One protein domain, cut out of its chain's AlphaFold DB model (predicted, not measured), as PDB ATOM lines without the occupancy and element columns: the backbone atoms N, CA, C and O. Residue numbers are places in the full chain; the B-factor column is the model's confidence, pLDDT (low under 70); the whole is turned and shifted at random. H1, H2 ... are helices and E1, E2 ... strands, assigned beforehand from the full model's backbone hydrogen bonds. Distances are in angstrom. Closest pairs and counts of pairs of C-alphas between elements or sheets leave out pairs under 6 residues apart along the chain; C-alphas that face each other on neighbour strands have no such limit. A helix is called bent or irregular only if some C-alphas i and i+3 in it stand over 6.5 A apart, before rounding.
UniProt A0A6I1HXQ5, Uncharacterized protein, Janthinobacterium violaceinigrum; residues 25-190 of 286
ATOM      1  N   ALA A  25      39.693   6.011  47.618       55.06
ATOM      2  CA  ALA A  25      40.117   4.638  47.909       55.06
ATOM      3  C   ALA A  25      39.154   3.592  47.316       55.06
ATOM      4  O   ALA A  25      39.584   2.541  46.861       55.06
ATOM      5  N   GLY A  26      37.861   3.920  47.207       79.81
ATOM      6  CA  GLY A  26      36.872   3.014  46.620       79.81
ATOM      7  C   GLY A  26      36.878   2.946  45.088       79.81
ATOM      8  O   GLY A  26      36.488   1.925  44.534       79.81
ATOM      9  N   ILE A  27      37.301   3.993  44.365       90.69
ATOM     10  CA  ILE A  27      37.196   4.019  42.890       90.69
ATOM     11  C   ILE A  27      38.195   3.047  42.259       90.69
ATOM     12  O   ILE A  27      37.832   2.283  41.364       90.69
ATOM     13  N   GLU A  28      39.443   3.067  42.724       92.06
ATOM     14  CA  GLU A  28      40.501   2.192  42.213       92.06
ATOM     15  C   GLU A  28      40.225   0.723  42.556       92.06
ATOM     16  O   GLU A  28      40.369  -0.148  41.698       92.06
ATOM     17  N   GLU A  29      39.742   0.453  43.772       92.00
ATOM     18  CA  GLU A  29      39.332  -0.886  44.208       92.00
ATOM     19  C   GLU A  29      38.155  -1.423  43.383       92.00
ATOM     20  O   GLU A  29      38.206  -2.558  42.902       92.00
ATOM     21  N   VAL A  30      37.122  -0.602  43.152       91.31
ATOM     22  CA  VAL A  30      35.980  -0.965  42.299       91.31
ATOM     23  C   VAL A  30      36.432  -1.208  40.862       91.31
ATOM     24  O   VAL A  30      36.007  -2.180  40.243       91.31
ATOM     25  N   TYR A  31      37.319  -0.370  40.322       94.44
ATOM     26  CA  TYR A  31      37.846  -0.555  38.972       94.44
ATOM     27  C   TYR A  31      38.619  -1.870  38.835       94.44
ATOM     28  O   TYR A  31      38.360  -2.648  37.917       94.44
ATOM     29  N   ALA A  32      39.524  -2.150  39.777       93.38
ATOM     30  CA  ALA A  32      40.284  -3.393  39.805       93.38
ATOM     31  C   ALA A  32      39.364  -4.617  39.936       93.38
ATOM     32  O   ALA A  32      39.589  -5.629  39.267       93.38
ATOM     33  N   ALA A  33      38.311  -4.519  40.755       91.50
ATOM     34  CA  ALA A  33      37.308  -5.566  40.884       91.50
ATOM     35  C   ALA A  33      36.562  -5.805  39.567       91.50
ATOM     36  O   ALA A  33      36.541  -6.936  39.096       91.50
ATOM     37  N   LEU A  34      36.058  -4.752  38.916       92.12
ATOM     38  CA  LEU A  34      35.395  -4.856  37.614       92.12
ATOM     39  C   LEU A  34      36.301  -5.502  36.561       92.12
ATOM     40  O   LEU A  34      35.880  -6.425  35.870       92.12
ATOM     41  N   CYS A  35      37.555  -5.056  36.441       92.75
ATOM     42  CA  CYS A  35      38.484  -5.616  35.459       92.75
ATOM     43  C   CYS A  35      38.765  -7.101  35.699       92.75
ATOM     44  O   CYS A  35      38.820  -7.869  34.738       92.75
ATOM     45  N   ARG A  36      38.911  -7.513  36.962       90.56
ATOM     46  CA  ARG A  36      39.086  -8.921  37.329       90.56
ATOM     47  C   ARG A  36      37.827  -9.731  37.036       90.56
ATOM     48  O   ARG A  36      37.925 -10.768  36.389       90.56
ATOM     49  N   ASP A  37      36.669  -9.258  37.487       88.44
ATOM     50  CA  ASP A  37      35.397  -9.978  37.391       88.44
ATOM     51  C   ASP A  37      34.953 -10.130  35.926       88.44
ATOM     52  O   ASP A  37      34.354 -11.134  35.552       88.44
ATOM     53  N   TRP A  38      35.303  -9.166  35.068       90.31
ATOM     54  CA  TRP A  38      35.041  -9.221  33.627       90.31
ATOM     55  C   TRP A  38      36.128  -9.998  32.862       90.31
ATOM     56  O   TRP A  38      35.967 -10.280  31.675       90.31
ATOM     57  N   GLY A  39      37.243 -10.352  33.512       88.69
ATOM     58  CA  GLY A  39      38.360 -11.058  32.884       88.69
ATOM     59  C   GLY A  39      39.135 -10.210  31.869       88.69
ATOM     60  O   GLY A  39      39.619 -10.732  30.866       88.69
ATOM     61  N   ILE A  40      39.247  -8.897  32.092       88.12
ATOM     62  CA  ILE A  40      39.942  -7.979  31.181       88.12
ATOM     63  C   ILE A  40      41.457  -8.195  31.289       88.12
ATOM     64  O   ILE A  40      42.100  -7.742  32.235       88.12
ATOM     65  N   ALA A  41      42.048  -8.839  30.280       81.00
ATOM     66  CA  ALA A  41      43.478  -9.154  30.264       81.00
ATOM     67  C   ALA A  41      44.391  -7.916  30.160       81.00
ATOM     68  O   ALA A  41      45.540  -7.946  30.597       81.00
ATOM     69  N   ARG A  42      43.904  -6.835  29.535       84.38
ATOM     70  CA  ARG A  42      44.640  -5.575  29.338       84.38
ATOM     71  C   ARG A  42      43.730  -4.393  29.675       84.38
ATOM     72  O   ARG A  42      43.089  -3.857  28.770       84.38
ATOM     73  N   PRO A  43      43.604  -4.035  30.961       90.50
ATOM     74  CA  PRO A  43      42.749  -2.931  31.365       90.50
ATOM     75  C   PRO A  43      43.319  -1.591  30.871       90.50
ATOM     76  O   PRO A  43      44.541  -1.405  30.889       90.50
ATOM     77  N   PRO A  44      42.459  -0.647  30.441       92.31
ATOM     78  CA  PRO A  44      42.850   0.746  30.262       92.31
ATOM     79  C   PRO A  44      43.520   1.321  31.516       92.31
ATOM     80  O   PRO A  44      43.210   0.924  32.637       92.31
ATOM     81  N   ALA A  45      44.407   2.301  31.356       95.00
ATOM     82  CA  ALA A  45      44.914   3.036  32.516       95.00
ATOM     83  C   ALA A  45      43.763   3.799  33.193       95.00
ATOM     84  O   ALA A  45      42.947   4.394  32.494       95.00
ATOM     85  N   LEU A  46      43.693   3.809  34.525       94.44
ATOM     86  CA  LEU A  46      42.722   4.616  35.268       94.44
ATOM     87  C   LEU A  46      43.387   5.901  35.769       94.44
ATOM     88  O   LEU A  46      44.400   5.842  36.461       94.44
ATOM     89  N   THR A  47      42.764   7.043  35.490       92.44
ATOM     90  CA  THR A  47      43.152   8.334  36.063       92.44
ATOM     91  C   THR A  47      41.971   8.946  36.803       92.44
ATOM     92  O   THR A  47      40.942   9.279  36.210       92.44
ATOM     93  N   VAL A  48      42.127   9.147  38.111       90.62
ATOM     94  CA  VAL A  48      41.099   9.754  38.963       90.62
ATOM     95  C   VAL A  48      41.434  11.231  39.192       90.62
ATOM     96  O   VAL A  48      42.462  11.567  39.776       90.62
ATOM     97  N   THR A  49      40.574  12.138  38.728       84.19
ATOM     98  CA  THR A  49      40.786  13.597  38.776       84.19
ATOM     99  C   THR A  49      39.780  14.294  39.699       84.19
ATOM    100  O   THR A  49      38.616  13.899  39.734       84.19
ATOM    101  N   PRO A  50      40.148  15.373  40.418       80.12
ATOM    102  CA  PRO A  50      39.191  16.146  41.218       80.12
ATOM    103  C   PRO A  50      38.057  16.753  40.378       80.12
ATOM    104  O   PRO A  50      36.971  17.013  40.892       80.12
ATOM    105  N   SER A  51      38.282  16.980  39.079       78.62
ATOM    106  CA  SER A  51      37.215  17.333  38.142       78.62
ATOM    107  C   SER A  51      37.580  16.958  36.710       78.62
ATOM    108  O   SER A  51      38.715  17.166  36.274       78.62
ATOM    109  N   LEU A  52      36.602  16.467  35.957       67.38
ATOM    110  CA  LEU A  52      36.701  16.272  34.516       67.38
ATOM    111  C   LEU A  52      35.720  17.225  33.833       67.38
ATOM    112  O   LEU A  52      34.541  17.233  34.175       67.38
ATOM    113  N   LYS A  53      36.180  18.068  32.899       65.50
ATOM    114  CA  LYS A  53      35.319  19.048  32.216       65.50
ATOM    115  C   LYS A  53      35.431  18.940  30.706       65.50
ATOM    116  O   LYS A  53      36.531  19.032  30.171       65.50
ATOM    117  N   VAL A  54      34.290  18.871  30.022       57.88
ATOM    118  CA  VAL A  54      34.225  18.962  28.557       57.88
ATOM    119  C   VAL A  54      33.076  19.885  28.147       57.88
ATOM    120  O   VAL A  54      31.938  19.735  28.597       57.88
ATOM    121  N   GLY A  55      33.372  20.904  27.330       56.50
ATOM    122  CA  GLY A  55      32.377  21.904  26.907       56.50
ATOM    123  C   GLY A  55      31.692  22.615  28.086       56.50
ATOM    124  O   GLY A  55      30.463  22.731  28.129       56.50
ATOM    125  N   GLY A  56      32.478  22.984  29.105       54.09
ATOM    126  CA  GLY A  56      32.009  23.688  30.304       54.09
ATOM    127  C   GLY A  56      31.144  22.863  31.266       54.09
ATOM    128  O   GLY A  56      30.656  23.419  32.245       54.09
ATOM    129  N   ARG A  57      30.942  21.563  31.019       55.19
ATOM    130  CA  ARG A  57      30.207  20.665  31.922       55.19
ATOM    131  C   ARG A  57      31.157  19.721  32.631       55.19
ATOM    132  O   ARG A  57      32.119  19.269  32.018       55.19
ATOM    133  N   VAL A  58      30.855  19.421  33.892       65.06
ATOM    134  CA  VAL A  58      31.530  18.350  34.625       65.06
ATOM    135  C   VAL A  58      31.055  17.014  34.057       65.06
ATOM    136  O   VAL A  58      29.852  16.773  33.983       65.06
ATOM    137  N   LEU A  59      31.996  16.187  33.612       72.94
ATOM    138  CA  LEU A  59      31.758  14.796  33.256       72.94
ATOM    139  C   LEU A  59      32.122  13.906  34.438       72.94
ATOM    140  O   LEU A  59      33.051  14.196  35.190       72.94
ATOM    141  N   LEU A  60      31.393  12.807  34.588       81.06
ATOM    142  CA  LEU A  60      31.707  11.812  35.608       81.06
ATOM    143  C   LEU A  60      32.822  10.875  35.135       81.06
ATOM    144  O   LEU A  60      33.703  10.563  35.929       81.06
ATOM    145  N   GLY A  61      32.827  10.506  33.850       84.38
ATOM    146  CA  GLY A  61      33.842   9.659  33.229       84.38
ATOM    147  C   GLY A  61      34.088   9.995  31.754       84.38
ATOM    148  O   GLY A  61      33.283  10.691  31.130       84.38
ATOM    149  N   GLU A  62      35.231   9.549  31.231       84.44
ATOM    150  CA  GLU A  62      35.604   9.594  29.814       84.44
ATOM    151  C   GLU A  62      36.646   8.512  29.490       84.44
ATOM    152  O   GLU A  62      37.756   8.520  30.028       84.44
ATOM    153  N   TYR A  63      36.339   7.631  28.537       87.31
ATOM    154  CA  TYR A  63      37.340   6.795  27.882       87.31
ATOM    155  C   TYR A  63      38.073   7.540  26.756       87.31
ATOM    156  O   TYR A  63      37.510   7.900  25.717       87.31
ATOM    157  N   ARG A  64      39.385   7.697  26.921       80.88
ATOM    158  CA  ARG A  64      40.314   8.308  25.970       80.88
ATOM    159  C   ARG A  64      41.002   7.248  25.139       80.88
ATOM    160  O   ARG A  64      42.076   6.745  25.465       80.88
ATOM    161  N   ARG A  65      40.399   6.965  23.990       77.94
ATOM    162  CA  ARG A  65      40.887   5.972  23.028       77.94
ATOM    163  C   ARG A  65      42.366   6.128  22.662       77.94
ATOM    164  O   ARG A  65      43.062   5.125  22.595       77.94
ATOM    165  N   GLU A  66      42.829   7.349  22.391       80.44
ATOM    166  CA  GLU A  66      44.206   7.607  21.928       80.44
ATOM    167  C   GLU A  66      45.267   7.210  22.957       80.44
ATOM    168  O   GLU A  66      46.371   6.826  22.588       80.44
ATOM    169  N   ARG A  67      44.913   7.286  24.242       78.75
ATOM    170  CA  ARG A  67      45.795   6.966  25.368       78.75
ATOM    171  C   ARG A  67      45.470   5.627  26.015       78.75
ATOM    172  O   ARG A  67      46.171   5.223  26.931       78.75
ATOM    173  N   HIS A  68      44.417   4.959  25.538       85.31
ATOM    174  CA  HIS A  68      43.843   3.776  26.164       85.31
ATOM    175  C   HIS A  68      43.659   3.971  27.682       85.31
ATOM    176  O   HIS A  68      44.144   3.197  28.502       85.31
ATOM    177  N   GLU A  69      42.981   5.061  28.040       90.06
ATOM    178  CA  GLU A  69      42.874   5.567  29.410       90.06
ATOM    179  C   GLU A  69      41.401   5.833  29.749       90.06
ATOM    180  O   GLU A  69      40.674   6.396  28.935       90.06
ATOM    181  N   ILE A  70      40.956   5.445  30.939       91.12
ATOM    182  CA  ILE A  70      39.686   5.848  31.538       91.12
ATOM    183  C   ILE A  70      39.978   6.954  32.544       91.12
ATOM    184  O   ILE A  70      40.766   6.781  33.471       91.12
ATOM    185  N   MET A  71      39.312   8.089  32.377       87.75
ATOM    186  CA  MET A  71      39.376   9.198  33.316       87.75
ATOM    187  C   MET A  71      38.056   9.350  34.047       87.75
ATOM    188  O   MET A  71      37.015   9.398  33.402       87.75
ATOM    189  N   VAL A  72      38.087   9.476  35.372       88.06
ATOM    190  CA  VAL A  72      36.879   9.639  36.195       88.06
ATOM    191  C   VAL A  72      37.054  10.704  37.271       88.06
ATOM    192  O   VAL A  72      38.171  11.008  37.687       88.06
ATOM    193  N   THR A  73      35.947  11.291  37.720       85.06
ATOM    194  CA  THR A  73      35.964  12.285  38.802       85.06
ATOM    195  C   THR A  73      36.052  11.612  40.183       85.06
ATOM    196  O   THR A  73      35.414  10.595  40.418       85.06
ATOM    197  N   GLN A  74      36.791  12.207  41.122       78.94
ATOM    198  CA  GLN A  74      37.049  11.694  42.482       78.94
ATOM    199  C   GLN A  74      35.806  11.549  43.391       78.94
ATOM    200  O   GLN A  74      35.885  10.925  44.437       78.94
ATOM    201  N   ASN A  75      34.647  12.095  43.004       75.06
ATOM    202  CA  ASN A  75      33.429  12.127  43.826       75.06
ATOM    203  C   ASN A  75      32.208  11.626  43.043       75.06
ATOM    204  O   ASN A  75      31.268  12.377  42.775       75.06
ATOM    205  N   ILE A  76      32.242  10.363  42.621       80.44
ATOM    206  CA  ILE A  76      31.118   9.724  41.929       80.44
ATOM    207  C   ILE A  76      30.289   8.947  42.949       80.44
ATOM    208  O   ILE A  76      30.814   8.106  43.670       80.44
ATOM    209  N   SER A  77      28.979   9.199  42.982       77.69
ATOM    210  CA  SER A  77      28.045   8.530  43.897       77.69
ATOM    211  C   SER A  77      27.878   7.034  43.617       77.69
ATOM    212  O   SER A  77      27.603   6.267  44.532       77.69
ATOM    213  N   ASN A  78      28.050   6.618  42.360       82.38
ATOM    214  CA  ASN A  78      28.044   5.220  41.945       82.38
ATOM    215  C   ASN A  78      29.241   4.924  41.013       82.38
ATOM    216  O   ASN A  78      29.111   5.036  39.787       82.38
ATOM    217  N   PRO A  79      30.424   4.604  41.577       86.94
ATOM    218  CA  PRO A  79      31.622   4.302  40.799       86.94
ATOM    219  C   PRO A  79      31.443   3.093  39.880       86.94
ATOM    220  O   PRO A  79      31.896   3.149  38.743       86.94
ATOM    221  N   GLU A  80      30.735   2.044  40.323       87.44
ATOM    222  CA  GLU A  80      30.468   0.850  39.508       87.44
ATOM    223  C   GLU A  80      29.765   1.221  38.203       87.44
ATOM    224  O   GLU A  80      30.216   0.812  37.137       87.44
ATOM    225  N   LEU A  81      28.716   2.047  38.267       86.31
ATOM    226  CA  LEU A  81      27.972   2.507  37.092       86.31
ATOM    227  C   LEU A  81      28.855   3.293  36.117       86.31
ATOM    228  O   LEU A  81      28.806   3.058  34.913       86.31
ATOM    229  N   VAL A  82      29.646   4.247  36.610       88.50
ATOM    230  CA  VAL A  82      30.458   5.097  35.725       88.50
ATOM    231  C   VAL A  82      31.636   4.318  35.148       88.50
ATOM    232  O   VAL A  82      31.874   4.369  33.944       88.50
ATOM    233  N   LEU A  83      32.350   3.549  35.970       92.50
ATOM    234  CA  LEU A  83      33.515   2.783  35.532       92.50
ATOM    235  C   LEU A  83      33.135   1.687  34.544       92.50
ATOM    236  O   LEU A  83      33.798   1.538  33.520       92.50
ATOM    237  N   SER A  84      32.051   0.952  34.803       91.81
ATOM    238  CA  SER A  84      31.590  -0.067  33.861       91.81
ATOM    239  C   SER A  84      31.165   0.569  32.524       91.81
ATOM    240  O   SER A  84      31.411  -0.024  31.468       91.81
ATOM    241  N   HIS A  85      30.584   1.780  32.535       90.62
ATOM    242  CA  HIS A  85      30.179   2.494  31.316       90.62
ATOM    243  C   HIS A  85      31.397   2.820  30.458       90.62
ATOM    244  O   HIS A  85      31.428   2.513  29.262       90.62
ATOM    245  N   GLU A  86      32.427   3.395  31.079       90.88
ATOM    246  CA  GLU A  86      33.672   3.731  30.391       90.88
ATOM    247  C   GLU A  86      34.453   2.484  29.949       90.88
ATOM    248  O   GLU A  86      35.015   2.462  28.851       90.88
ATOM    249  N   LEU A  87      34.419   1.399  30.730       94.19
ATOM    250  CA  LEU A  87      34.965   0.103  30.320       94.19
ATOM    251  C   LEU A  87      34.270  -0.432  29.065       94.19
ATOM    252  O   LEU A  87      34.942  -0.912  28.152       94.19
ATOM    253  N   CYS A  88      32.948  -0.294  28.953       93.19
ATOM    254  CA  CYS A  88      32.231  -0.708  27.748       93.19
ATOM    255  C   CYS A  88      32.621   0.109  26.511       93.19
ATOM    256  O   CYS A  88      32.687  -0.460  25.421       93.19
ATOM    257  N   HIS A  89      32.963   1.398  26.644       88.81
ATOM    258  CA  HIS A  89      33.565   2.147  25.528       88.81
ATOM    259  C   HIS A  89      34.912   1.552  25.113       88.81
ATOM    260  O   HIS A  89      35.164   1.370  23.917       88.81
ATOM    261  N   ALA A  90      35.763   1.210  26.084       89.56
ATOM    262  CA  ALA A  90      37.070   0.615  25.819       89.56
ATOM    263  C   ALA A  90      36.957  -0.739  25.102       89.56
ATOM    264  O   ALA A  90      37.574  -0.941  24.051       89.56
ATOM    265  N   ILE A  91      36.112  -1.629  25.621       91.06
ATOM    266  CA  ILE A  91      35.891  -2.977  25.087       91.06
ATOM    267  C   ILE A  91      35.199  -2.921  23.723       91.06
ATOM    268  O   ILE A  91      35.622  -3.604  22.787       91.06
ATOM    269  N   ALA A  92      34.184  -2.069  23.546       88.19
ATOM    270  CA  ALA A  92      33.558  -1.894  22.239       88.19
ATOM    271  C   ALA A  92      34.569  -1.374  21.202       88.19
ATOM    272  O   ALA A  92      34.564  -1.807  20.045       88.19
ATOM    273  N   GLY A  93      35.478  -0.494  21.626       82.69
ATOM    274  CA  GLY A  93      36.585  -0.008  20.813       82.69
ATOM    275  C   GLY A  93      37.542  -1.109  20.361       82.69
ATOM    276  O   GLY A  93      37.825  -1.217  19.164       82.69
ATOM    277  N   ALA A  94      38.038  -1.906  21.308       81.81
ATOM    278  CA  ALA A  94      39.075  -2.908  21.076       81.81
ATOM    279  C   ALA A  94      38.529  -4.218  20.477       81.81
ATOM    280  O   ALA A  94      39.030  -4.675  19.449       81.81
ATOM    281  N   GLY A  95      37.486  -4.796  21.078       76.88
ATOM    282  CA  GLY A  95      36.954  -6.114  20.715       76.88
ATOM    283  C   GLY A  95      35.954  -6.080  19.558       76.88
ATOM    284  O   GLY A  95      36.031  -6.886  18.625       76.88
ATOM    285  N   ILE A  96      35.044  -5.097  19.551       79.50
ATOM    286  CA  ILE A  96      34.022  -4.979  18.494       79.50
ATOM    287  C   ILE A  96      34.551  -4.185  17.283       79.50
ATOM    288  O   ILE A  96      34.102  -4.373  16.147       79.50
ATOM    289  N   GLY A  97      35.538  -3.311  17.495       77.44
ATOM    290  CA  GLY A  97      36.022  -2.367  16.484       77.44
ATOM    291  C   GLY A  97      35.085  -1.171  16.286       77.44
ATOM    292  O   GLY A  97      35.116  -0.528  15.231       77.44
ATOM    293  N   TYR A  98      34.240  -0.889  17.280       79.44
ATOM    294  CA  TYR A  98      33.321   0.239  17.287       79.44
ATOM    295  C   TYR A  98      34.089   1.553  17.516       79.44
ATOM    296  O   TYR A  98      35.067   1.613  18.258       79.44
ATOM    297  N   LYS A  99      33.698   2.625  16.821       69.88
ATOM    298  CA  LYS A  99      34.357   3.943  16.946       69.88
ATOM    299  C   LYS A  99      33.415   5.072  17.360       69.88
ATOM    300  O   LYS A  99      33.854   6.213  17.427       69.88
ATOM    301  N   GLY A 100      32.136   4.776  17.563       70.81
ATOM    302  CA  GLY A 100      31.180   5.775  18.028       70.81
ATOM    303  C   GLY A 100      31.078   5.802  19.550       70.81
ATOM    304  O   GLY A 100      31.830   5.113  20.233       70.81
ATOM    305  N   HIS A 101      30.134   6.592  20.059       70.75
ATOM    306  CA  HIS A 101      29.918   6.754  21.497       70.75
ATOM    307  C   HIS A 101      28.827   5.802  22.020       70.75
ATOM    308  O   HIS A 101      29.138   4.774  22.599       70.75
ATOM    309  N   HIS A 102      27.543   6.056  21.748       83.38
ATOM    310  CA  HIS A 102      26.431   5.288  22.344       83.38
ATOM    311  C   HIS A 102      25.559   4.537  21.328       83.38
ATOM    312  O   HIS A 102      24.354   4.440  21.502       83.38
ATOM    313  N   GLY A 103      26.124   4.042  20.228       83.94
ATOM    314  CA  GLY A 103      25.386   3.269  19.217       83.94
ATOM    315  C   GLY A 103      25.080   1.830  19.641       83.94
ATOM    316  O   GLY A 103      25.519   1.366  20.691       83.94
ATOM    317  N   ALA A 104      24.374   1.091  18.786       88.81
ATOM    318  CA  ALA A 104      23.902  -0.264  19.072       88.81
ATOM    319  C   ALA A 104      24.985  -1.237  19.592       88.81
ATOM    320  O   ALA A 104      24.667  -1.990  20.509       88.81
ATOM    321  N   PRO A 105      26.243  -1.237  19.091       89.50
ATOM    322  CA  PRO A 105      27.290  -2.102  19.641       89.50
ATOM    323  C   PRO A 105      27.612  -1.803  21.107       89.50
ATOM    324  O   PRO A 105      27.727  -2.728  21.904       89.50
ATOM    325  N   PHE A 106      27.708  -0.517  21.460       91.00
ATOM    326  CA  PHE A 106      27.904  -0.082  22.839       91.00
ATOM    327  C   PHE A 106      26.695  -0.456  23.699       91.00
ATOM    328  O   PHE A 106      26.863  -1.068  24.743       91.00
ATOM    329  N   LEU A 107      25.476  -0.137  23.246       91.50
ATOM    330  CA  LEU A 107      24.248  -0.405  24.006       91.50
ATOM    331  C   LEU A 107      24.067  -1.901  24.287       91.50
ATOM    332  O   LEU A 107      23.713  -2.274  25.400       91.50
ATOM    333  N   ALA A 108      24.335  -2.753  23.292       93.38
ATOM    334  CA  ALA A 108      24.266  -4.197  23.461       93.38
ATOM    335  C   ALA A 108      25.311  -4.695  24.463       93.38
ATOM    336  O   ALA A 108      24.960  -5.435  25.379       93.38
ATOM    337  N   LEU A 109      26.568  -4.258  24.322       93.81
ATOM    338  CA  LEU A 109      27.640  -4.633  25.242       93.81
ATOM    339  C   LEU A 109      27.327  -4.191  26.671       93.81
ATOM    340  O   LEU A 109      27.462  -4.988  27.586       93.81
ATOM    341  N   TRP A 110      26.855  -2.960  26.842       93.00
ATOM    342  CA  TRP A 110      26.498  -2.388  28.133       93.00
ATOM    343  C   TRP A 110      25.420  -3.205  28.850       93.00
ATOM    344  O   TRP A 110      25.598  -3.608  29.997       93.00
ATOM    345  N   SER A 111      24.333  -3.531  28.147       92.88
ATOM    346  CA  SER A 111      23.251  -4.357  28.693       92.88
ATOM    347  C   SER A 111      23.669  -5.802  28.967       92.88
ATOM    348  O   SER A 111      23.223  -6.394  29.946       92.88
ATOM    349  N   LEU A 112      24.497  -6.397  28.106       92.88
ATOM    350  CA  LEU A 112      24.963  -7.771  28.294       92.88
ATOM    351  C   LEU A 112      26.010  -7.867  29.412       92.88
ATOM    352  O   LEU A 112      25.989  -8.835  30.165       92.88
ATOM    353  N   ALA A 113      26.883  -6.870  29.556       91.50
ATOM    354  CA  ALA A 113      27.875  -6.836  30.623       91.50
ATOM    355  C   ALA A 113      27.209  -6.719  32.001       91.50
ATOM    356  O   ALA A 113      27.579  -7.440  32.929       91.50
ATOM    357  N   ASP A 114      26.166  -5.891  32.116       90.44
ATOM    358  CA  ASP A 114      25.344  -5.845  33.326       90.44
ATOM    359  C   ASP A 114      24.682  -7.201  33.620       90.44
ATOM    360  O   ASP A 114      24.712  -7.680  34.752       90.44
ATOM    361  N   HIS A 115      24.145  -7.863  32.592       88.62
ATOM    362  CA  HIS A 115      23.489  -9.160  32.745       88.62
ATOM    363  C   HIS A 115      24.444 -10.273  33.211       88.62
ATOM    364  O   HIS A 115      24.105 -11.002  34.140       88.62
ATOM    365  N   TYR A 116      25.617 -10.405  32.583       87.88
ATOM    366  CA  TYR A 116      26.525 -11.535  32.817       87.88
ATOM    367  C   TYR A 116      27.539 -11.309  33.938       87.88
ATOM    368  O   TYR A 116      27.858 -12.258  34.647       87.88
ATOM    369  N   PHE A 117      28.038 -10.084  34.117       86.88
ATOM    370  CA  PHE A 117      29.115  -9.812  35.079       86.88
ATOM    371  C   PHE A 117      28.635  -9.054  36.309       86.88
ATOM    372  O   PHE A 117      29.159  -9.252  37.400       86.88
ATOM    373  N   MET A 118      27.611  -8.213  36.156       82.75
ATOM    374  CA  MET A 118      27.050  -7.449  37.274       82.75
ATOM    375  C   MET A 118      25.774  -8.078  37.833       82.75
ATOM    376  O   MET A 118      25.173  -7.500  38.731       82.75
ATOM    377  N   ALA A 119      25.351  -9.246  37.332       80.44
ATOM    378  CA  ALA A 119      24.141  -9.958  37.753       80.44
ATOM    379  C   ALA A 119      22.877  -9.071  37.782       80.44
ATOM    380  O   ALA A 119      22.016  -9.218  38.649       80.44
ATOM    381  N   GLY A 120      22.780  -8.109  36.862       75.50
ATOM    382  CA  GLY A 120      21.674  -7.161  36.805       75.50
ATOM    383  C   GLY A 120      21.654  -6.130  37.935       75.50
ATOM    384  O   GLY A 120      20.631  -5.481  38.113       75.50
ATOM    385  N   ARG A 121      22.729  -5.947  38.715       77.81
ATOM    386  CA  ARG A 121      22.787  -4.943  39.800       77.81
ATOM    387  C   ARG A 121      22.451  -3.536  39.298       77.81
ATOM    388  O   ARG A 121      21.692  -2.808  39.944       77.81
ATOM    389  N   ILE A 122      22.992  -3.154  38.139       81.69
ATOM    390  CA  ILE A 122      22.794  -1.821  37.568       81.69
ATOM    391  C   ILE A 122      21.451  -1.775  36.828       81.69
ATOM    392  O   ILE A 122      20.645  -0.872  37.068       81.69
ATOM    393  N   GLY A 123      21.174  -2.764  35.972       75.25
ATOM    394  CA  GLY A 123      19.935  -2.845  35.196       75.25
ATOM    395  C   GLY A 123      18.674  -3.018  36.044       75.25
ATOM    396  O   GLY A 123      17.639  -2.454  35.714       75.25
ATOM    397  N   ALA A 124      18.723  -3.707  37.184       80.50
ATOM    398  CA  ALA A 124      17.576  -3.795  38.093       80.50
ATOM    399  C   ALA A 124      17.225  -2.430  38.705       80.50
ATOM    400  O   ALA A 124      16.053  -2.126  38.910       80.50
ATOM    401  N   THR A 125      18.237  -1.593  38.951       78.00
ATOM    402  CA  THR A 125      18.059  -0.251  39.522       78.00
ATOM    403  C   THR A 125      17.577   0.757  38.474       78.00
ATOM    404  O   THR A 125      16.793   1.650  38.787       78.00
ATOM    405  N   LEU A 126      18.042   0.632  37.225       78.75
ATOM    406  CA  LEU A 126      17.795   1.606  36.151       78.75
ATOM    407  C   LEU A 126      16.786   1.143  35.086       78.75
ATOM    408  O   LEU A 126      16.417   1.924  34.208       78.75
ATOM    409  N   GLY A 127      16.345  -0.112  35.140       83.81
ATOM    410  CA  GLY A 127      15.551  -0.761  34.102       83.81
ATOM    411  C   GLY A 127      16.375  -1.116  32.860       83.81
ATOM    412  O   GLY A 127      17.543  -1.498  32.922       83.81
ATOM    413  N   ASP A 128      15.751  -0.999  31.690       86.31
ATOM    414  CA  ASP A 128      16.408  -1.267  30.410       86.31
ATOM    415  C   ASP A 128      17.553  -0.267  30.174       86.31
ATOM    416  O   ASP A 128      17.332   0.907  29.866       86.31
ATOM    417  N   LEU A 129      18.796  -0.746  30.294       84.75
ATOM    418  CA  LEU A 129      19.991   0.084  30.148       84.75
ATOM    419  C   LEU A 129      20.130   0.717  28.758       84.75
ATOM    420  O   LEU A 129      20.771   1.767  28.632       84.75
ATOM    421  N   THR A 130      19.508   0.147  27.722       82.12
ATOM    422  CA  THR A 130      19.473   0.791  26.405       82.12
ATOM    423  C   THR A 130      18.555   2.013  26.429       82.12
ATOM    424  O   THR A 130      18.938   3.083  25.950       82.12
ATOM    425  N   VAL A 131      17.380   1.894  27.056       83.06
ATOM    426  CA  VAL A 131      16.407   2.982  27.219       83.06
ATOM    427  C   VAL A 131      16.965   4.060  28.137       83.06
ATOM    428  O   VAL A 131      16.923   5.238  27.777       83.06
ATOM    429  N   PHE A 132      17.557   3.669  29.269       82.81
ATOM    430  CA  PHE A 132      18.222   4.584  30.194       82.81
ATOM    431  C   PHE A 132      19.294   5.411  29.478       82.81
ATOM    432  O   PHE A 132      19.275   6.642  29.547       82.81
ATOM    433  N   THR A 133      20.189   4.760  28.725       78.69
ATOM    434  CA  THR A 133      21.264   5.450  27.996       78.69
ATOM    435  C   THR A 133      20.693   6.395  26.934       78.69
ATOM    436  O   THR A 133      21.166   7.517  26.775       78.69
ATOM    437  N   ILE A 134      19.623   6.010  26.235       76.56
ATOM    438  CA  ILE A 134      18.959   6.884  25.256       76.56
ATOM    439  C   ILE A 134      18.296   8.103  25.912       76.56
ATOM    440  O   ILE A 134      18.327   9.194  25.336       76.56
ATOM    441  N   GLY A 135      17.668   7.918  27.074       65.25
ATOM    442  CA  GLY A 135      16.941   8.964  27.793       65.25
ATOM    443  C   GLY A 135      17.851   9.968  28.499       65.25
ATOM    444  O   GLY A 135      17.530  11.157  28.552       65.25
ATOM    445  N   THR A 136      19.000   9.507  28.996       69.06
ATOM    446  CA  THR A 136      19.904  10.303  29.841       69.06
ATOM    447  C   THR A 136      21.154  10.814  29.120       69.06
ATOM    448  O   THR A 136      21.752  11.784  29.581       69.06
ATOM    449  N   GLN A 137      21.538  10.222  27.982       66.44
ATOM    450  CA  GLN A 137      22.809  10.513  27.300       66.44
ATOM    451  C   GLN A 137      22.632  11.023  25.857       66.44
ATOM    452  O   GLN A 137      21.541  11.363  25.394       66.44
ATOM    453  N   TRP A 138      23.755  11.100  25.136       60.38
ATOM    454  CA  TRP A 138      23.951  11.692  23.811       60.38
ATOM    455  C   TRP A 138      22.960  11.244  22.743       60.38
ATOM    456  O   TRP A 138      22.620  12.026  21.857       60.38
ATOM    457  N   LEU A 139      22.442  10.018  22.814       57.38
ATOM    458  CA  LEU A 139      21.424   9.589  21.861       57.38
ATOM    459  C   LEU A 139      20.179  10.486  21.905       57.38
ATOM    460  O   LEU A 139      19.550  10.652  20.865       57.38
ATOM    461  N   ARG A 140      19.871  11.157  23.025       60.69
ATOM    462  CA  ARG A 140      18.772  12.133  23.124       60.69
ATOM    463  C   ARG A 140      18.853  13.253  22.082       60.69
ATOM    464  O   ARG A 140      17.805  13.689  21.611       60.69
ATOM    465  N   VAL A 141      20.058  13.694  21.701       56.53
ATOM    466  CA  VAL A 141      20.228  14.743  20.676       56.53
ATOM    467  C   VAL A 141      20.081  14.212  19.252       56.53
ATOM    468  O   VAL A 141      19.924  14.988  18.311       56.53
ATOM    469  N   ALA A 142      20.108  12.891  19.068       64.81
ATOM    470  CA  ALA A 142      19.863  12.291  17.771       64.81
ATOM    471  C   ALA A 142      18.355  12.282  17.436       64.81
ATOM    472  O   ALA A 142      17.504  12.134  18.327       64.81
ATOM    473  N   PRO A 143      17.996  12.369  16.138       69.19
ATOM    474  CA  PRO A 143      16.612  12.253  15.696       69.19
ATOM    475  C   PRO A 143      15.948  10.996  16.264       69.19
ATOM    476  O   PRO A 143      16.560   9.926  16.310       69.19
ATOM    477  N   ARG A 144      14.674  11.104  16.657       74.56
ATOM    478  CA  ARG A 144      13.919  10.007  17.293       74.56
ATOM    479  C   ARG A 144      13.998   8.701  16.500       74.56
ATOM    480  O   ARG A 144      14.207   7.642  17.081       74.56
ATOM    481  N   ARG A 145      13.902   8.780  15.169       74.00
ATOM    482  CA  ARG A 145      14.025   7.616  14.280       74.00
ATOM    483  C   ARG A 145      15.374   6.905  14.423       74.00
ATOM    484  O   ARG A 145      15.410   5.680  14.398       74.00
ATOM    485  N   TYR A 146      16.467   7.653  14.569       75.56
ATOM    486  CA  TYR A 146      17.801   7.076  14.737       75.56
ATOM    487  C   TYR A 146      17.934   6.379  16.092       75.56
ATOM    488  O   TYR A 146      18.350   5.226  16.134       75.56
ATOM    489  N   ARG A 147      17.497   7.041  17.173       78.81
ATOM    490  CA  ARG A 147      17.468   6.446  18.519       78.81
ATOM    491  C   ARG A 147      16.741   5.109  18.531       78.81
ATOM    492  O   ARG A 147      17.280   4.118  19.004       78.81
ATOM    493  N   GLU A 148      15.539   5.087  17.962       83.50
ATOM    494  CA  GLU A 148      14.718   3.883  17.915       83.50
ATOM    495  C   GLU A 148      15.358   2.783  17.062       83.50
ATOM    496  O   GLU A 148      15.346   1.617  17.444       83.50
ATOM    497  N   THR A 149      15.996   3.155  15.949       84.44
ATOM    498  CA  THR A 149      16.735   2.200  15.110       84.44
ATOM    499  C   THR A 149      17.890   1.559  15.883       84.44
ATOM    500  O   THR A 149      18.034   0.340  15.865       84.44
ATOM    501  N   GLU A 150      18.710   2.349  16.580       85.25
ATOM    502  CA  GLU A 150      19.840   1.816  17.351       85.25
ATOM    503  C   GLU A 150      19.374   0.982  18.550       85.25
ATOM    504  O   GLU A 150      19.951  -0.073  18.802       85.25
ATOM    505  N   ARG A 151      18.285   1.383  19.221       87.94
ATOM    506  CA  ARG A 151      17.657   0.610  20.303       87.94
ATOM    507  C   ARG A 151      17.209  -0.768  19.828       87.94
ATOM    508  O   ARG A 151      17.589  -1.781  20.406       87.94
ATOM    509  N   GLN A 152      16.444  -0.820  18.738       89.94
ATOM    510  CA  GLN A 152      15.952  -2.077  18.170       89.94
ATOM    511  C   GLN A 152      17.099  -2.981  17.711       89.94
ATOM    512  O   GLN A 152      17.063  -4.191  17.926       89.94
ATOM    513  N   ARG A 153      18.141  -2.399  17.103       90.50
ATOM    514  CA  ARG A 153      19.344  -3.142  16.710       90.50
ATOM    515  C   ARG A 153      20.071  -3.712  17.924       90.50
ATOM    516  O   ARG A 153      20.444  -4.880  17.885       90.50
ATOM    517  N   ALA A 154      20.232  -2.924  18.987       92.00
ATOM    518  CA  ALA A 154      20.834  -3.388  20.231       92.00
ATOM    519  C   ALA A 154      20.032  -4.551  20.827       92.00
ATOM    520  O   ALA A 154      20.604  -5.606  21.064       92.00
ATOM    521  N   HIS A 155      18.708  -4.414  20.961       94.25
ATOM    522  CA  HIS A 155      17.831  -5.472  21.483       94.25
ATOM    523  C   HIS A 155      17.922  -6.761  20.678       94.25
ATOM    524  O   HIS A 155      18.069  -7.836  21.249       94.25
ATOM    525  N   LYS A 156      17.895  -6.661  19.346       94.56
ATOM    526  CA  LYS A 156      18.031  -7.837  18.486       94.56
ATOM    527  C   LYS A 156      19.344  -8.580  18.751       94.56
ATOM    528  O   LYS A 156      19.347  -9.805  18.779       94.56
ATOM    529  N   VAL A 157      20.441  -7.847  18.941       93.38
ATOM    530  CA  VAL A 157      21.745  -8.448  19.242       93.38
ATOM    531  C   VAL A 157      21.803  -9.001  20.661       93.38
ATOM    532  O   VAL A 157      22.297 -10.106  20.831       93.38
ATOM    533  N   ILE A 158      21.253  -8.298  21.653       94.19
ATOM    534  CA  ILE A 158      21.164  -8.778  23.040       94.19
ATOM    535  C   ILE A 158      20.466 -10.139  23.086       94.19
ATOM    536  O   ILE A 158      21.015 -11.085  23.642       94.19
ATOM    537  N   GLU A 159      19.298 -10.259  22.457       94.25
ATOM    538  CA  GLU A 159      18.528 -11.505  22.461       94.25
ATOM    539  C   GLU A 159      19.219 -12.623  21.667       94.25
ATOM    540  O   GLU A 159      19.229 -13.775  22.099       94.25
ATOM    541  N   ALA A 160      19.847 -12.295  20.532       92.44
ATOM    542  CA  ALA A 160      20.608 -13.270  19.752       92.44
ATOM    543  C   ALA A 160      21.804 -13.822  20.541       92.44
ATOM    544  O   ALA A 160      21.973 -15.037  20.616       92.44
ATOM    545  N   VAL A 161      22.581 -12.936  21.173       91.06
ATOM    546  CA  VAL A 161      23.721 -13.318  22.010       91.06
ATOM    547  C   VAL A 161      23.230 -14.124  23.209       91.06
ATOM    548  O   VAL A 161      23.689 -15.234  23.404       91.06
ATOM    549  N   LYS A 162      22.222 -13.675  23.965       90.31
ATOM    550  CA  LYS A 162      21.672 -14.470  25.084       90.31
ATOM    551  C   LYS A 162      21.265 -15.889  24.681       90.31
ATOM    552  O   LYS A 162      21.539 -16.830  25.418       90.31
ATOM    553  N   LYS A 163      20.653 -16.055  23.506       88.94
ATOM    554  CA  LYS A 163      20.264 -17.374  22.993       88.94
ATOM    555  C   LYS A 163      21.469 -18.255  22.658       88.94
ATOM    556  O   LYS A 163      21.454 -19.440  22.973       88.94
ATOM    557  N   GLU A 164      22.481 -17.692  22.009       83.12
ATOM    558  CA  GLU A 164      23.726 -18.391  21.661       83.12
ATOM    559  C   GLU A 164      24.498 -18.820  22.919       83.12
ATOM    560  O   GLU A 164      25.115 -19.879  22.953       83.12
ATOM    561  N   MET A 165      24.386 -18.026  23.983       77.44
ATOM    562  CA  MET A 165      25.216 -18.116  25.184       77.44
ATOM    563  C   MET A 165      24.517 -18.807  26.356       77.44
ATOM    564  O   MET A 165      25.082 -18.893  27.441       77.44
ATOM    565  N   ALA A 166      23.327 -19.376  26.147       75.69
ATOM    566  CA  ALA A 166      22.597 -20.144  27.161       75.69
ATOM    567  C   ALA A 166      23.351 -21.405  27.659       75.69
ATOM    568  O   ALA A 166      22.831 -22.142  28.495       75.69
ATOM    569  N   GLN A 167      24.554 -21.672  27.138       64.44
ATOM    570  CA  GLN A 167      25.362 -22.866  27.388       64.44
ATOM    571  C   GLN A 167      26.512 -22.662  28.395       64.44
ATOM    572  O   GLN A 167      27.165 -23.644  28.743       64.44
ATOM    573  N   GLY A 168      26.767 -21.445  28.897       63.84
ATOM    574  CA  GLY A 168      27.792 -21.225  29.926       63.84
ATOM    575  C   GLY A 168      28.231 -19.767  30.112       63.84
ATOM    576  O   GLY A 168      27.826 -18.899  29.338       63.84
ATOM    577  N   PRO A 169      29.041 -19.482  31.150       65.62
ATOM    578  CA  PRO A 169      29.579 -18.149  31.399       65.62
ATOM    579  C   PRO A 169      30.592 -17.757  30.319       65.62
ATOM    580  O   PRO A 169      31.397 -18.580  29.885       65.62
ATOM    581  N   LEU A 170      30.562 -16.487  29.920       72.38
ATOM    582  CA  LEU A 170      31.496 -15.910  28.962       72.38
ATOM    583  C   LEU A 170      32.568 -15.058  29.623       72.38
ATOM    584  O   LEU A 170      32.303 -14.366  30.603       72.38
ATOM    585  N   THR A 171      33.719 -14.973  28.969       85.31
ATOM    586  CA  THR A 171      34.639 -13.842  29.120       85.31
ATOM    587  C   THR A 171      34.126 -12.604  28.378       85.31
ATOM    588  O   THR A 171      33.361 -12.680  27.411       85.31
ATOM    589  N   ILE A 172      34.569 -11.420  28.798       88.50
ATOM    590  CA  ILE A 172      34.187 -10.162  28.145       88.50
ATOM    591  C   ILE A 172      34.635 -10.077  26.675       88.50
ATOM    592  O   ILE A 172      33.949  -9.471  25.848       88.50
ATOM    593  N   ASP A 173      35.752 -10.718  26.328       86.62
ATOM    594  CA  ASP A 173      36.268 -10.763  24.959       86.62
ATOM    595  C   ASP A 173      35.388 -11.642  24.064       86.62
ATOM    596  O   ASP A 173      35.051 -11.245  22.946       86.62
ATOM    597  N   GLU A 174      34.941 -12.796  24.562       87.69
ATOM    598  CA  GLU A 174      33.979 -13.648  23.857       87.69
ATOM    599  C   GLU A 174      32.642 -12.928  23.662       87.69
ATOM    600  O   GLU A 174      32.063 -12.988  22.575       87.69
ATOM    601  N   LEU A 175      32.197 -12.157  24.661       90.12
ATOM    602  CA  LEU A 175      31.006 -11.321  24.535       90.12
ATOM    603  C   LEU A 175      31.168 -10.273  23.425       90.12
ATOM    604  O   LEU A 175      30.285 -10.102  22.581       90.12
ATOM    605  N   ALA A 176      32.309  -9.583  23.393       90.06
ATOM    606  CA  ALA A 176      32.621  -8.606  22.357       90.06
ATOM    607  C   ALA A 176      32.675  -9.252  20.959       90.06
ATOM    608  O   ALA A 176      32.160  -8.681  19.992       90.06
ATOM    609  N   ILE A 177      33.245 -10.453  20.840       88.75
ATOM    610  CA  ILE A 177      33.279 -11.224  19.591       88.75
ATOM    611  C   ILE A 177      31.862 -11.612  19.155       88.75
ATOM    612  O   ILE A 177      31.512 -11.377  17.996       88.75
ATOM    613  N   ALA A 178      31.023 -12.125  20.058       90.12
ATOM    614  CA  ALA A 178      29.641 -12.498  19.758       90.12
ATOM    615  C   ALA A 178      28.836 -11.292  19.251       90.12
ATOM    616  O   ALA A 178      28.214 -11.347  18.186       90.12
ATOM    617  N   ILE A 179      28.933 -10.148  19.936       91.19
ATOM    618  CA  ILE A 179      28.282  -8.902  19.502       91.19
ATOM    619  C   ILE A 179      28.778  -8.488  18.115       91.19
ATOM    620  O   ILE A 179      27.979  -8.126  17.249       91.19
ATOM    621  N   ARG A 180      30.092  -8.547  17.873       88.81
ATOM    622  CA  ARG A 180      30.674  -8.216  16.569       88.81
ATOM    623  C   ARG A 180      30.149  -9.128  15.463       88.81
ATOM    624  O   ARG A 180      29.822  -8.627  14.388       88.81
ATOM    625  N   THR A 181      30.046 -10.428  15.723       89.88
ATOM    626  CA  THR A 181      29.501 -11.418  14.785       89.88
ATOM    627  C   THR A 181      28.050 -11.096  14.438       89.88
ATOM    628  O   THR A 181      27.719 -10.983  13.259       89.88
ATOM    629  N   GLN A 182      27.210 -10.829  15.443       90.25
ATOM    630  CA  GLN A 182      25.799 -10.479  15.239       90.25
ATOM    631  C   GLN A 182      25.613  -9.127  14.520       90.25
ATOM    632  O   GLN A 182      24.667  -8.944  13.751       90.25
ATOM    633  N   MET A 183      26.521  -8.167  14.729       85.69
ATOM    634  CA  MET A 183      26.473  -6.842  14.092       85.69
ATOM    635  C   MET A 183      27.074  -6.811  12.672       85.69
ATOM    636  O   MET A 183      26.779  -5.895  11.895       85.69
ATOM    637  N   GLY A 184      27.929  -7.774  12.317       79.00
ATOM    638  CA  GLY A 184      28.597  -7.855  11.016       79.00
ATOM    639  C   GLY A 184      29.405  -6.596  10.650       79.00
ATOM    640  O   GLY A 184      29.979  -5.910  11.497       79.00
ATOM    641  N   THR A 185      29.436  -6.238   9.360       62.56
ATOM    642  CA  THR A 185      30.135  -5.029   8.866       62.56
ATOM    643  C   THR A 185      29.527  -3.719   9.379       62.56
ATOM    644  O   THR A 185      30.185  -2.676   9.334       62.56
ATOM    645  N   GLN A 186      28.302  -3.757   9.915       59.22
ATOM    646  CA  GLN A 186      27.616  -2.581  10.443       59.22
ATOM    647  C   GLN A 186      28.170  -2.113  11.796       59.22
ATOM    648  O   GLN A 186      27.913  -0.975  12.187       59.22
ATOM    649  N   ALA A 187      28.956  -2.946  12.488       55.66
ATOM    650  CA  ALA A 187      29.667  -2.553  13.707       55.66
ATOM    651  C   ALA A 187      30.686  -1.426  13.457       55.66
ATOM    652  O   ALA A 187      30.935  -0.601  14.334       55.66
ATOM    653  N   ARG A 188      31.255  -1.363  12.244       51.47
ATOM    654  CA  ARG A 188      32.292  -0.390  11.862       51.47
ATOM    655  C   ARG A 188      31.740   0.905  11.260       51.47
ATOM    656  O   ARG A 188      32.489   1.870  11.139       51.47
ATOM    657  N   SER A 189      30.475   0.927  10.830       45.28
ATOM    658  CA  SER A 189      30.003   1.877   9.812       45.28
ATOM    659  C   SER A 189      28.936   2.877  10.250       45.28
ATOM    660  O   SER A 189      28.410   3.581   9.386       45.28
ATOM    661  N   SER A 190      28.613   3.028  11.541       49.59
ATOM    662  CA  SER A 190      27.716   4.125  11.937       49.59
ATOM    663  C   SER A 190      28.463   5.466  11.929       49.59
ATOM    664  O   SER A 190      28.728   6.073  12.961       49.59
TER     665      SER A 190
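AT A GLANCE: This is residues 25 to 190 of the 286 residues of an uncharacterized protein of Janthinobacterium violaceinigrum (UniProt A0A6I1HXQ5). A cluster of crossed helices gathers round H3, and a small three-stranded sheet covers one side of it; H2 lies between, packed on both. H1 packs beside H2 over the same face of the sheet, no named helix covers its other face, and the small hairpin E2-E3 continues from the sheet, apart from the helices. The printed part has 166 residues, mostly helix, with eight named helices and five named strands in the order H1, E1 to E5, H2 to H8; the sheet E1 E5 E4 is mixed. It is compact, with a radius of gyration of the C-alphas of 15.1 A, and rounded, spanning 41 by 38 by 32 A.

IN THESE COORDINATES: H1, residues 25 to 37, begins with C-alpha 25 at (40.117, 4.638, 47.909) and is 18.6 A long. The strands are E1, residues 45 to 49, E2, 52 to 54, E3, 57 to 59, E4, 61 to 64, and E5, 69 to 73. H2, residues 79 to 96, is 24.3 A long, and H3, residues 104 to 116, 18.0 A. H4, 121 to 126, H5, 129 to 136, and H6, 138 to 141, precede H7, 144 to 164, 30.4 A long. H8, residues 172 to 187, ends with C-alpha 187 at (29.667, -2.553, 13.707); it is irregular, with C-alphas 182 and 185 9.4 A apart.

HOW THE PARTS SIT: E1 and E5 are parallel, with N 47 and O 70 2.9 A apart, within hydrogen-bond range. The hairpin E4 and E5 has N 62 and O 71 at 2.8 A, and the hairpin E2 and E3 has N 59 and O 52 at 2.8 A. H2 is on the sheet E1 E5 E4, at a height of 8.9 A, over E5 and E4. H1 touches H2 at a steep tilt of 40 degrees, closest at C-alphas 27 and 79, 6.0 A. H3 is the hub and touches H2 at C-alphas 106 and 92, 6.0 A, with its residues 105 to 110 alone. It also touches H4, H5, H7 and H8; its closest C-alphas to H7 are 104 and 154, 4.5 A. H8 runs opposite ways to H3 at a shallow tilt of 24 degrees. H6 is close to but not clearly touching H5, at C-alphas 140 and 134, 5.7 A. Every O i to N i+4 pair is within hydrogen-bond range in H2, H3, H5 and H7, but 8 of 9 in H1, 1 of 2 in H4 and 9 of 12 in H8; H6 is too short for such a pair.

THE WHOLE: The C-alphas farthest apart, those of Gly 56 and Gln 167, are 47.1 A apart. The printed part has no cut and no long link. Mean pLDDT of the printed part is 81.8, with residues 52 to 58, 135 to 143 and 185 to 190 among those under 70.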